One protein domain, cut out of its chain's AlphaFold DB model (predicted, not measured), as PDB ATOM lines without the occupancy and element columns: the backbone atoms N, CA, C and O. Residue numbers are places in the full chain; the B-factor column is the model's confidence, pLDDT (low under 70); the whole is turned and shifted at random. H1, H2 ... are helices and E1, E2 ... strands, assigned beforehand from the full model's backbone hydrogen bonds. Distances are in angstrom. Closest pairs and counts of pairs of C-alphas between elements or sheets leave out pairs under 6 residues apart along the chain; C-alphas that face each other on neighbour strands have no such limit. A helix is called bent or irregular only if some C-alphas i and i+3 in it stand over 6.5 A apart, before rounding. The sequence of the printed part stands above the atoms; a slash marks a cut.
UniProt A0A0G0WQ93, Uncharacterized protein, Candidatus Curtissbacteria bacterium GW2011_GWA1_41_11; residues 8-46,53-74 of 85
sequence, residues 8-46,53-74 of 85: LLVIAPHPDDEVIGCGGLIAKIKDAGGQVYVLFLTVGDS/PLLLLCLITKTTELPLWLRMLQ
ATOM      1  N   LEU A   8     199.582 181.410 161.192       89.69
ATOM      2  CA  LEU A   8     200.112 180.050 161.132       89.69
ATOM      3  C   LEU A   8     199.477 179.308 159.955       89.69
ATOM      4  O   LEU A   8     198.254 179.254 159.866       89.69
ATOM      5  N   LEU A   9     200.301 178.708 159.096       92.00
ATOM      6  CA  LEU A   9     199.871 177.719 158.111       92.00
ATOM      7  C   LEU A   9     200.400 176.348 158.538       92.00
ATOM      8  O   LEU A   9     201.609 176.179 158.690       92.00
ATOM      9  N   VAL A  10     199.502 175.388 158.720       87.19
ATOM     10  CA  VAL A  10     199.839 173.991 159.003       87.19
ATOM     11  C   VAL A  10     199.564 173.175 157.753       87.19
ATOM     12  O   VAL A  10     198.471 173.251 157.204       87.19
ATOM     13  N   ILE A  11     200.550 172.410 157.294       88.94
ATOM     14  CA  ILE A  11     200.397 171.490 156.166       88.94
ATOM     15  C   ILE A  11     200.324 170.084 156.752       88.94
ATOM     16  O   ILE A  11     201.296 169.609 157.337       88.94
ATOM     17  N   ALA A  12     199.161 169.461 156.626       85.06
ATOM     18  CA  ALA A  12     198.834 168.167 157.199       85.06
ATOM     19  C   ALA A  12     198.650 167.142 156.064       85.06
ATOM     20  O   ALA A  12     197.799 167.347 155.190       85.06
ATOM     21  N   PRO A  13     199.458 166.066 156.013       83.56
ATOM     22  CA  PRO A  13     199.311 165.018 155.006       83.56
ATOM     23  C   PRO A  13     197.904 164.415 154.990       83.56
ATOM     24  O   PRO A  13     197.298 164.318 153.921       83.56
ATOM     25  N   HIS A  14     197.370 164.089 156.166       80.06
ATOM     26  CA  HIS A  14     196.011 163.598 156.370       80.06
ATOM     27  C   HIS A  14     195.258 164.501 157.358       80.06
ATOM     28  O   HIS A  14     195.884 165.239 158.126       80.06
ATOM     29  N   PRO A  15     193.916 164.453 157.367       74.50
ATOM     30  CA  PRO A  15     193.133 165.003 158.465       74.50
ATOM     31  C   PRO A  15     193.579 164.362 159.783       74.50
ATOM     32  O   PRO A  15     193.918 163.183 159.788       74.50
ATOM     33  N   ASP A  16     193.592 165.137 160.867       79.31
ATOM     34  CA  ASP A  16     194.048 164.779 162.223       79.31
ATOM     35  C   ASP A  16     195.557 164.969 162.488       79.31
ATOM     36  O   ASP A  16     195.950 165.197 163.641       79.31
ATOM     37  N   ASP A  17     196.412 164.981 161.454       85.19
ATOM     38  CA  ASP A  17     197.862 165.198 161.611       85.19
ATOM     39  C   ASP A  17     198.183 166.586 162.214       85.19
ATOM     40  O   ASP A  17     199.152 166.745 162.965       85.19
ATOM     41  N   GLU A  18     197.365 167.610 161.935       86.81
ATOM     42  CA  GLU A  18     197.566 168.973 162.437       86.81
ATOM     43  C   GLU A  18     197.385 169.067 163.953       86.81
ATOM     44  O   GLU A  18     198.110 169.809 164.626       86.81
ATOM     45  N   VAL A  19     196.421 168.315 164.490       85.56
ATOM     46  CA  VAL A  19     196.107 168.321 165.919       85.56
ATOM     47  C   VAL A  19     197.150 167.506 166.672       85.56
ATOM     48  O   VAL A  19     197.636 167.963 167.708       85.56
ATOM     49  N   ILE A  20     197.551 166.353 166.129       88.25
ATOM     50  CA  ILE A  20     198.562 165.481 166.739       88.25
ATOM     51  C   ILE A  20     199.935 166.164 166.759       88.25
ATOM     52  O   ILE A  20     200.603 166.165 167.793       88.25
ATOM     53  N   GLY A  21     200.357 166.772 165.646       89.31
ATOM     54  CA  GLY A  21     201.678 167.395 165.543       89.31
ATOM     55  C   GLY A  21     201.764 168.772 166.200       89.31
ATOM     56  O   GLY A  21     202.740 169.084 166.884       89.31
ATOM     57  N   CYS A  22     200.742 169.610 166.004       90.06
ATOM     58  CA  CYS A  22     200.807 171.043 166.304       90.06
ATOM     59  C   CYS A  22     199.604 171.574 167.102       90.06
ATOM     60  O   CYS A  22     199.492 172.791 167.275       90.06
ATOM     61  N   GLY A  23     198.728 170.715 167.635       88.50
ATOM     62  CA  GLY A  23     197.479 171.122 168.295       88.50
ATOM     63  C   GLY A  23     197.668 172.144 169.421       88.50
ATOM     64  O   GLY A  23     196.932 173.128 169.497       88.50
ATOM     65  N   GLY A  24     198.711 171.983 170.243       92.19
ATOM     66  CA  GLY A  24     199.031 172.934 171.314       92.19
ATOM     67  C   GLY A  24     199.440 174.323 170.806       92.19
ATOM     68  O   GLY A  24     199.065 175.336 171.397       92.19
ATOM     69  N   LEU A  25     200.174 174.398 169.690       91.75
ATOM     70  CA  LEU A  25     200.559 175.668 169.068       91.75
ATOM     71  C   LEU A  25     199.360 176.342 168.397       91.75
ATOM     72  O   LEU A  25     199.176 177.550 168.544       91.75
ATOM     73  N   ILE A  26     198.531 175.557 167.706       90.44
ATOM     74  CA  ILE A  26     197.281 176.018 167.094       90.44
ATOM     75  C   ILE A  26     196.389 176.665 168.161       90.44
ATOM     76  O   ILE A  26     195.981 177.815 167.992       90.44
ATOM     77  N   ALA A  27     196.151 175.969 169.279       88.94
ATOM     78  CA  ALA A  27     195.356 176.484 170.393       88.94
ATOM     79  C   ALA A  27     195.943 177.789 170.951       88.94
ATOM     80  O   ALA A  27     195.246 178.795 171.050       88.94
ATOM     81  N   LYS A  28     197.256 177.822 171.205       91.38
ATOM     82  CA  LYS A  28     197.935 178.996 171.771       91.38
ATOM     83  C   LYS A  28     197.866 180.239 170.878       91.38
ATOM     84  O   LYS A  28     197.750 181.352 171.389       91.38
ATOM     85  N   ILE A  29     197.961 180.073 169.558       90.81
ATOM     86  CA  ILE A  29     197.845 181.186 168.604       90.81
ATOM     87  C   ILE A  29     196.396 181.669 168.515       90.81
ATOM     88  O   ILE A  29     196.167 182.879 168.493       90.81
ATOM     89  N   LYS A  30     195.423 180.748 168.512       85.19
ATOM     90  CA  LYS A  30     193.998 181.100 168.516       85.19
ATOM     91  C   LYS A  30     193.584 181.845 169.782       85.19
ATOM     92  O   LYS A  30     192.949 182.888 169.665       85.19
ATOM     93  N   ASP A  31     193.991 181.369 170.957       89.44
ATOM     94  CA  ASP A  31     193.674 182.006 172.246       89.44
ATOM     95  C   ASP A  31     194.228 183.434 172.337       89.44
ATOM     96  O   ASP A  31     193.644 184.307 172.974       89.44
ATOM     97  N   ALA A  32     195.339 183.703 171.650       90.75
ATOM     98  CA  ALA A  32     195.911 185.040 171.554       90.75
ATOM     99  C   ALA A  32     195.214 185.950 170.518       90.75
ATOM    100  O   ALA A  32     195.572 187.125 170.418       90.75
ATOM    101  N   GLY A  33     194.257 185.440 169.736       87.69
ATOM    102  CA  GLY A  33     193.577 186.162 168.654       87.69
ATOM    103  C   GLY A  33     194.316 186.156 167.309       87.69
ATOM    104  O   GLY A  33     193.991 186.957 166.433       87.69
ATOM    105  N   GLY A  34     195.319 185.289 167.143       87.50
ATOM    106  CA  GLY A  34     196.018 185.075 165.877       87.50
ATOM    107  C   GLY A  34     195.202 184.242 164.879       87.50
ATOM    108  O   GLY A  34     194.144 183.699 165.194       87.50
ATOM    109  N   GLN A  35     195.699 184.128 163.647       87.69
ATOM    110  CA  GLN A  35     195.021 183.392 162.573       87.69
ATOM    111  C   GLN A  35     195.724 182.069 162.284       87.69
ATOM    112  O   GLN A  35     196.944 182.032 162.126       87.69
ATOM    113  N   VAL A  36     194.945 180.997 162.145       86.69
ATOM    114  CA  VAL A  36     195.453 179.667 161.802       86.69
ATOM    115  C   VAL A  36     194.737 179.139 160.563       86.69
ATOM    116  O   VAL A  36     193.508 179.196 160.462       86.69
ATOM    117  N   TYR A  37     195.535 178.611 159.645       87.62
ATOM    118  CA  TYR A  37     195.138 177.970 158.404       87.62
ATOM    119  C   TYR A  37     195.689 176.551 158.419       87.62
ATOM    120  O   TYR A  37     196.843 176.343 158.795       87.62
ATOM    121  N   VAL A  38     194.881 175.590 157.994       82.00
ATOM    122  CA  VAL A  38     195.323 174.205 157.823       82.00
ATOM    123  C   VAL A  38     195.073 173.813 156.377       82.00
ATOM    124  O   VAL A  38     193.977 174.057 155.870       82.00
ATOM    125  N   LEU A  39     196.111 173.286 155.735       82.75
ATOM    126  CA  LEU A  39     196.103 172.716 154.400       82.75
ATOM    127  C   LEU A  39     196.207 171.199 154.525       82.75
ATOM    128  O   LEU A  39     197.244 170.692 154.952       82.75
ATOM    129  N   PHE A  40     195.165 170.497 154.101       79.50
ATOM    130  CA  PHE A  40     195.202 169.043 153.981       79.50
ATOM    131  C   PHE A  40     195.685 168.642 152.592       79.50
ATOM    132  O   PHE A  40     195.282 169.246 151.597       79.50
ATOM    133  N   LEU A  41     196.570 167.648 152.527       79.12
ATOM    134  CA  LEU A  41     197.055 167.111 151.254       79.12
ATOM    135  C   LEU A  41     196.218 165.930 150.771       79.12
ATOM    136  O   LEU A  41     196.188 165.661 149.578       79.12
ATOM    137  N   THR A  42     195.539 165.229 151.671       73.25
ATOM    138  CA  THR A  42     194.679 164.099 151.326       73.25
ATOM    139  C   THR A  42     193.397 164.146 152.145       73.25
ATOM    140  O   THR A  42     193.361 164.702 153.242       73.25
ATOM    141  N   VAL A  43     192.324 163.567 151.610       65.06
ATOM    142  CA  VAL A  43     191.163 163.169 152.411       65.06
ATOM    143  C   VAL A  43     191.422 161.759 152.906       65.06
ATOM    144  O   VAL A  43     191.606 160.852 152.099       65.06
ATOM    145  N   GLY A  44     191.496 161.582 154.225       57.84
ATOM    146  CA  GLY A  44     191.684 160.266 154.820       57.84
ATOM    147  C   GLY A  44     190.518 159.352 154.446       57.84
ATOM    148  O   GLY A  44     189.432 159.484 154.999       57.84
ATOM    149  N   ASP A  45     190.735 158.435 153.506       54.47
ATOM    150  CA  ASP A  45     189.881 157.266 153.320       54.47
ATOM    151  C   ASP A  45     190.649 156.072 153.883       54.47
ATOM    152  O   ASP A  45     191.657 155.634 153.332       54.47
ATOM    153  N   SER A  46     190.220 155.572 155.039       48.25
ATOM    154  CA  SER A  46     190.844 154.422 155.705       48.25
ATOM    155  C   SER A  46     190.410 153.087 155.091       48.25
ATOM    156  O   SER A  46     190.201 152.110 155.810       48.25
ATOM    157  N   PRO A  53     195.058 156.642 143.143       39.12
ATOM    158  CA  PRO A  53     195.963 157.768 143.299       39.12
ATOM    159  C   PRO A  53     195.386 158.781 144.284       39.12
ATOM    160  O   PRO A  53     194.273 159.261 144.104       39.12
ATOM    161  N   LEU A  54     196.184 159.074 145.309       45.91
ATOM    162  CA  LEU A  54     196.354 160.367 145.969       45.91
ATOM    163  C   LEU A  54     195.316 161.427 145.541       45.91
ATOM    164  O   LEU A  54     195.565 162.231 144.639       45.91
ATOM    165  N   LEU A  55     194.139 161.423 146.173       46.50
ATOM    166  CA  LEU A  55     193.182 162.519 146.040       46.50
ATOM    167  C   LEU A  55     193.781 163.737 146.748       46.50
ATOM    168  O   LEU A  55     193.603 163.913 147.952       46.50
ATOM    169  N   LEU A  56     194.523 164.551 145.990       46.09
ATOM    170  CA  LEU A  56     195.040 165.843 146.429       46.09
ATOM    171  C   LEU A  56     193.874 166.824 146.555       46.09
ATOM    172  O   LEU A  56     193.604 167.621 145.655       46.09
ATOM    173  N   LEU A  57     193.139 166.737 147.660       54.19
ATOM    174  CA  LEU A  57     192.118 167.716 147.989       54.19
ATOM    175  C   LEU A  57     192.759 168.827 148.821       54.19
ATOM    176  O   LEU A  57     192.906 168.700 150.030       54.19
ATOM    177  N   CYS A  58     193.121 169.926 148.160       50.81
ATOM    178  CA  CYS A  58     193.622 171.140 148.801       50.81
ATOM    179  C   CYS A  58     192.471 171.854 149.536       50.81
ATOM    180  O   CYS A  58     191.788 172.712 148.974       50.81
ATOM    181  N   LEU A  59     192.220 171.468 150.788       57.91
ATOM    182  CA  LEU A  59     191.305 172.188 151.676       57.91
ATOM    183  C   LEU A  59     192.111 173.161 152.530       57.91
ATOM    184  O   LEU A  59     192.880 172.727 153.381       57.91
ATOM    185  N   ILE A  60     191.906 174.464 152.321       58.28
ATOM    186  CA  ILE A  60     192.377 175.506 153.238       58.28
ATOM    187  C   ILE A  60     191.197 175.923 154.104       58.28
ATOM    188  O   ILE A  60     190.223 176.494 153.614       58.28
ATOM    189  N   THR A  61     191.288 175.675 155.406       59.69
ATOM    190  CA  THR A  61     190.250 176.105 156.346       59.69
ATOM    191  C   THR A  61     190.788 177.136 157.322       59.69
ATOM    192  O   THR A  61     191.766 176.876 158.026       59.69
ATOM    193  N   LYS A  62     190.106 178.283 157.431       58.31
ATOM    194  CA  LYS A  62     190.224 179.147 158.609       58.31
ATOM    195  C   LYS A  62     189.500 178.472 159.766       58.31
ATOM    196  O   LYS A  62     188.281 178.309 159.730       58.31
ATOM    197  N   THR A  63     190.243 178.072 160.794       58.78
ATOM    198  CA  THR A  63     189.654 177.535 162.029       58.78
ATOM    199  C   THR A  63     189.130 178.688 162.882       58.78
ATOM    200  O   THR A  63     189.727 179.059 163.888       58.78
ATOM    201  N   THR A  64     188.039 179.326 162.467       46.91
ATOM    202  CA  THR A  64     187.451 180.403 163.272       46.91
ATOM    203  C   THR A  64     186.415 179.870 164.260       46.91
ATOM    204  O   THR A  64     186.465 180.301 165.403       46.91
ATOM    205  N   GLU A  65     185.540 178.907 163.919       49.47
ATOM    206  CA  GLU A  65     184.313 178.728 164.740       49.47
ATOM    207  C   GLU A  65     183.797 177.284 164.956       49.47
ATOM    208  O   GLU A  65     183.032 177.070 165.889       49.47
ATOM    209  N   LEU A  66     184.239 176.262 164.202       52.25
ATOM    210  CA  LEU A  66     183.842 174.856 164.441       52.25
ATOM    211  C   LEU A  66     185.016 173.862 164.339       52.25
ATOM    212  O   LEU A  66     185.905 174.074 163.507       52.25
ATOM    213  N   PRO A  67     185.006 172.755 165.118       54.44
ATOM    214  CA  PRO A  67     185.939 171.644 164.940       54.44
ATOM    215  C   PRO A  67     185.786 171.019 163.548       54.44
ATOM    216  O   PRO A  67     184.677 170.704 163.114       54.44
ATOM    217  N   LEU A  68     186.902 170.855 162.838       54.84
ATOM    218  CA  LEU A  68     186.911 170.516 161.412       54.84
ATOM    219  C   LEU A  68     186.336 169.129 161.095       54.84
ATOM    220  O   LEU A  68     185.641 168.965 160.092       54.84
ATOM    221  N   TRP A  69     186.552 168.167 161.994       54.09
ATOM    222  CA  TRP A  69     186.001 166.814 161.907       54.09
ATOM    223  C   TRP A  69     184.466 166.812 161.814       54.09
ATOM    224  O   TRP A  69     183.888 165.992 161.105       54.09
ATOM    225  N   LEU A  70     183.791 167.782 162.442       53.84
ATOM    226  CA  LEU A  70     182.334 167.908 162.392       53.84
ATOM    227  C   LEU A  70     181.833 168.356 161.005       53.84
ATOM    228  O   LEU A  70     180.735 167.985 160.600       53.84
ATOM    229  N   ARG A  71     182.641 169.129 160.259       54.97
ATOM    230  CA  ARG A  71     182.336 169.538 158.874       54.97
ATOM    231  C   ARG A  71     182.587 168.401 157.888       54.97
ATOM    232  O   ARG A  71     181.789 168.218 156.979       54.97
ATOM    233  N   MET A  72     183.639 167.606 158.089       50.41
ATOM    234  CA  MET A  72     183.953 166.461 157.221       50.41
ATOM    235  C   MET A  72     182.880 165.361 157.242       50.41
ATOM    236  O   MET A  72     182.710 164.659 156.251       50.41
ATOM    237  N   LEU A  73     182.128 165.233 158.338       49.72
ATOM    238  CA  LEU A  73     181.034 164.265 158.474       49.72
ATOM    239  C   LEU A  73     179.732 164.679 157.763       49.72
ATOM    240  O   LEU A  73     178.774 163.909 157.774       49.72
ATOM    241  N   GLN A  74     179.660 165.870 157.156       41.25
ATOM    242  CA  GLN A  74     178.466 166.306 156.434       41.25
ATOM    243  C   GLN A  74     178.479 165.778 154.986       41.25
ATOM    244  O   GLN A  74     179.308 166.217 154.182       41.25
TER     245      GLN A  74
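Overview. This is residues 8 to 46 and 53 to 74 of the 85 residues of an uncharacterized protein of Candidatus Curtissbacteria bacterium GW2011_GWA1_41_11 (UniProt A0A0G0WQ93). A small sheet of three strands, E1, E2 and E3, has the helix H1 covering one face along E1, and a short second helix, H2, off the sheet beyond E3. The stretches on either side of a cut, residues 41 to 46 and 53 to 58, run out past one end of the sheet. The printed part has 61 residues, with E1, H1, E2, E3 and H2 in that order along the chain; the mixed sheet runs E1 E2 E3, and the class is mixed, helices and strands. The whole is compact, with a radius of gyration of the C-alphas of 11.6 A, yet elongated, spanning 39 by 22 by 17 A.

Arrangement. E2, residues 35 to 40, is the inner strand. E1, residues 8 to 12, is its parallel neighbour at 17 degrees, with N 10 and O 37 within hydrogen-bond range at 2.8 A. E3, residues 59 to 62, is its antiparallel neighbour at 164 degrees, with N 61 and O 38 at 3.2 A. H1, residues 17 to 31, is on the sheet at a height of 8.9 A, making two layers, a helix on one face of a sheet. It lies over E1, running along the strands at 13 degrees to E1 on the local plane; it is only just not over E2, on which 2 of its C-alphas fall. Its closest C-alphas to E1 are those of Glu 18 and Ala 12, 5.4 A. E1, H1 and E2 form a strand-helix-strand unit, two parallel neighbour strands with a helix between, its crossover right-handed. H2, residues 68 to 72, is not on the sheet and is apart from H1. H2 has every O i to N i+4 pair within hydrogen-bond range, H1 9 of 11.

Along the chain. E1 begins at C-alpha 8 (200.112, 180.050, 161.132) and is 12.6 A long; E2 is 16.7 A, E3 9.9 A. H1 is 20.3 A long and irregular, with C-alphas 21 and 24 8.4 A apart. H2, 6.5 A, ends at C-alpha 72 (183.953, 166.461, 157.221).

Size, cuts and confidence. The two C-alphas farthest apart, those of Ala 32 and Pro 53, are 39.3 A apart. Residues 47 to 52 are not printed, and C-alphas 46 and 53 are 13.8 A apart across the cut. The links printed whole are tight. Residues 43 to 46 and 53 to 74 have pLDDT under 70.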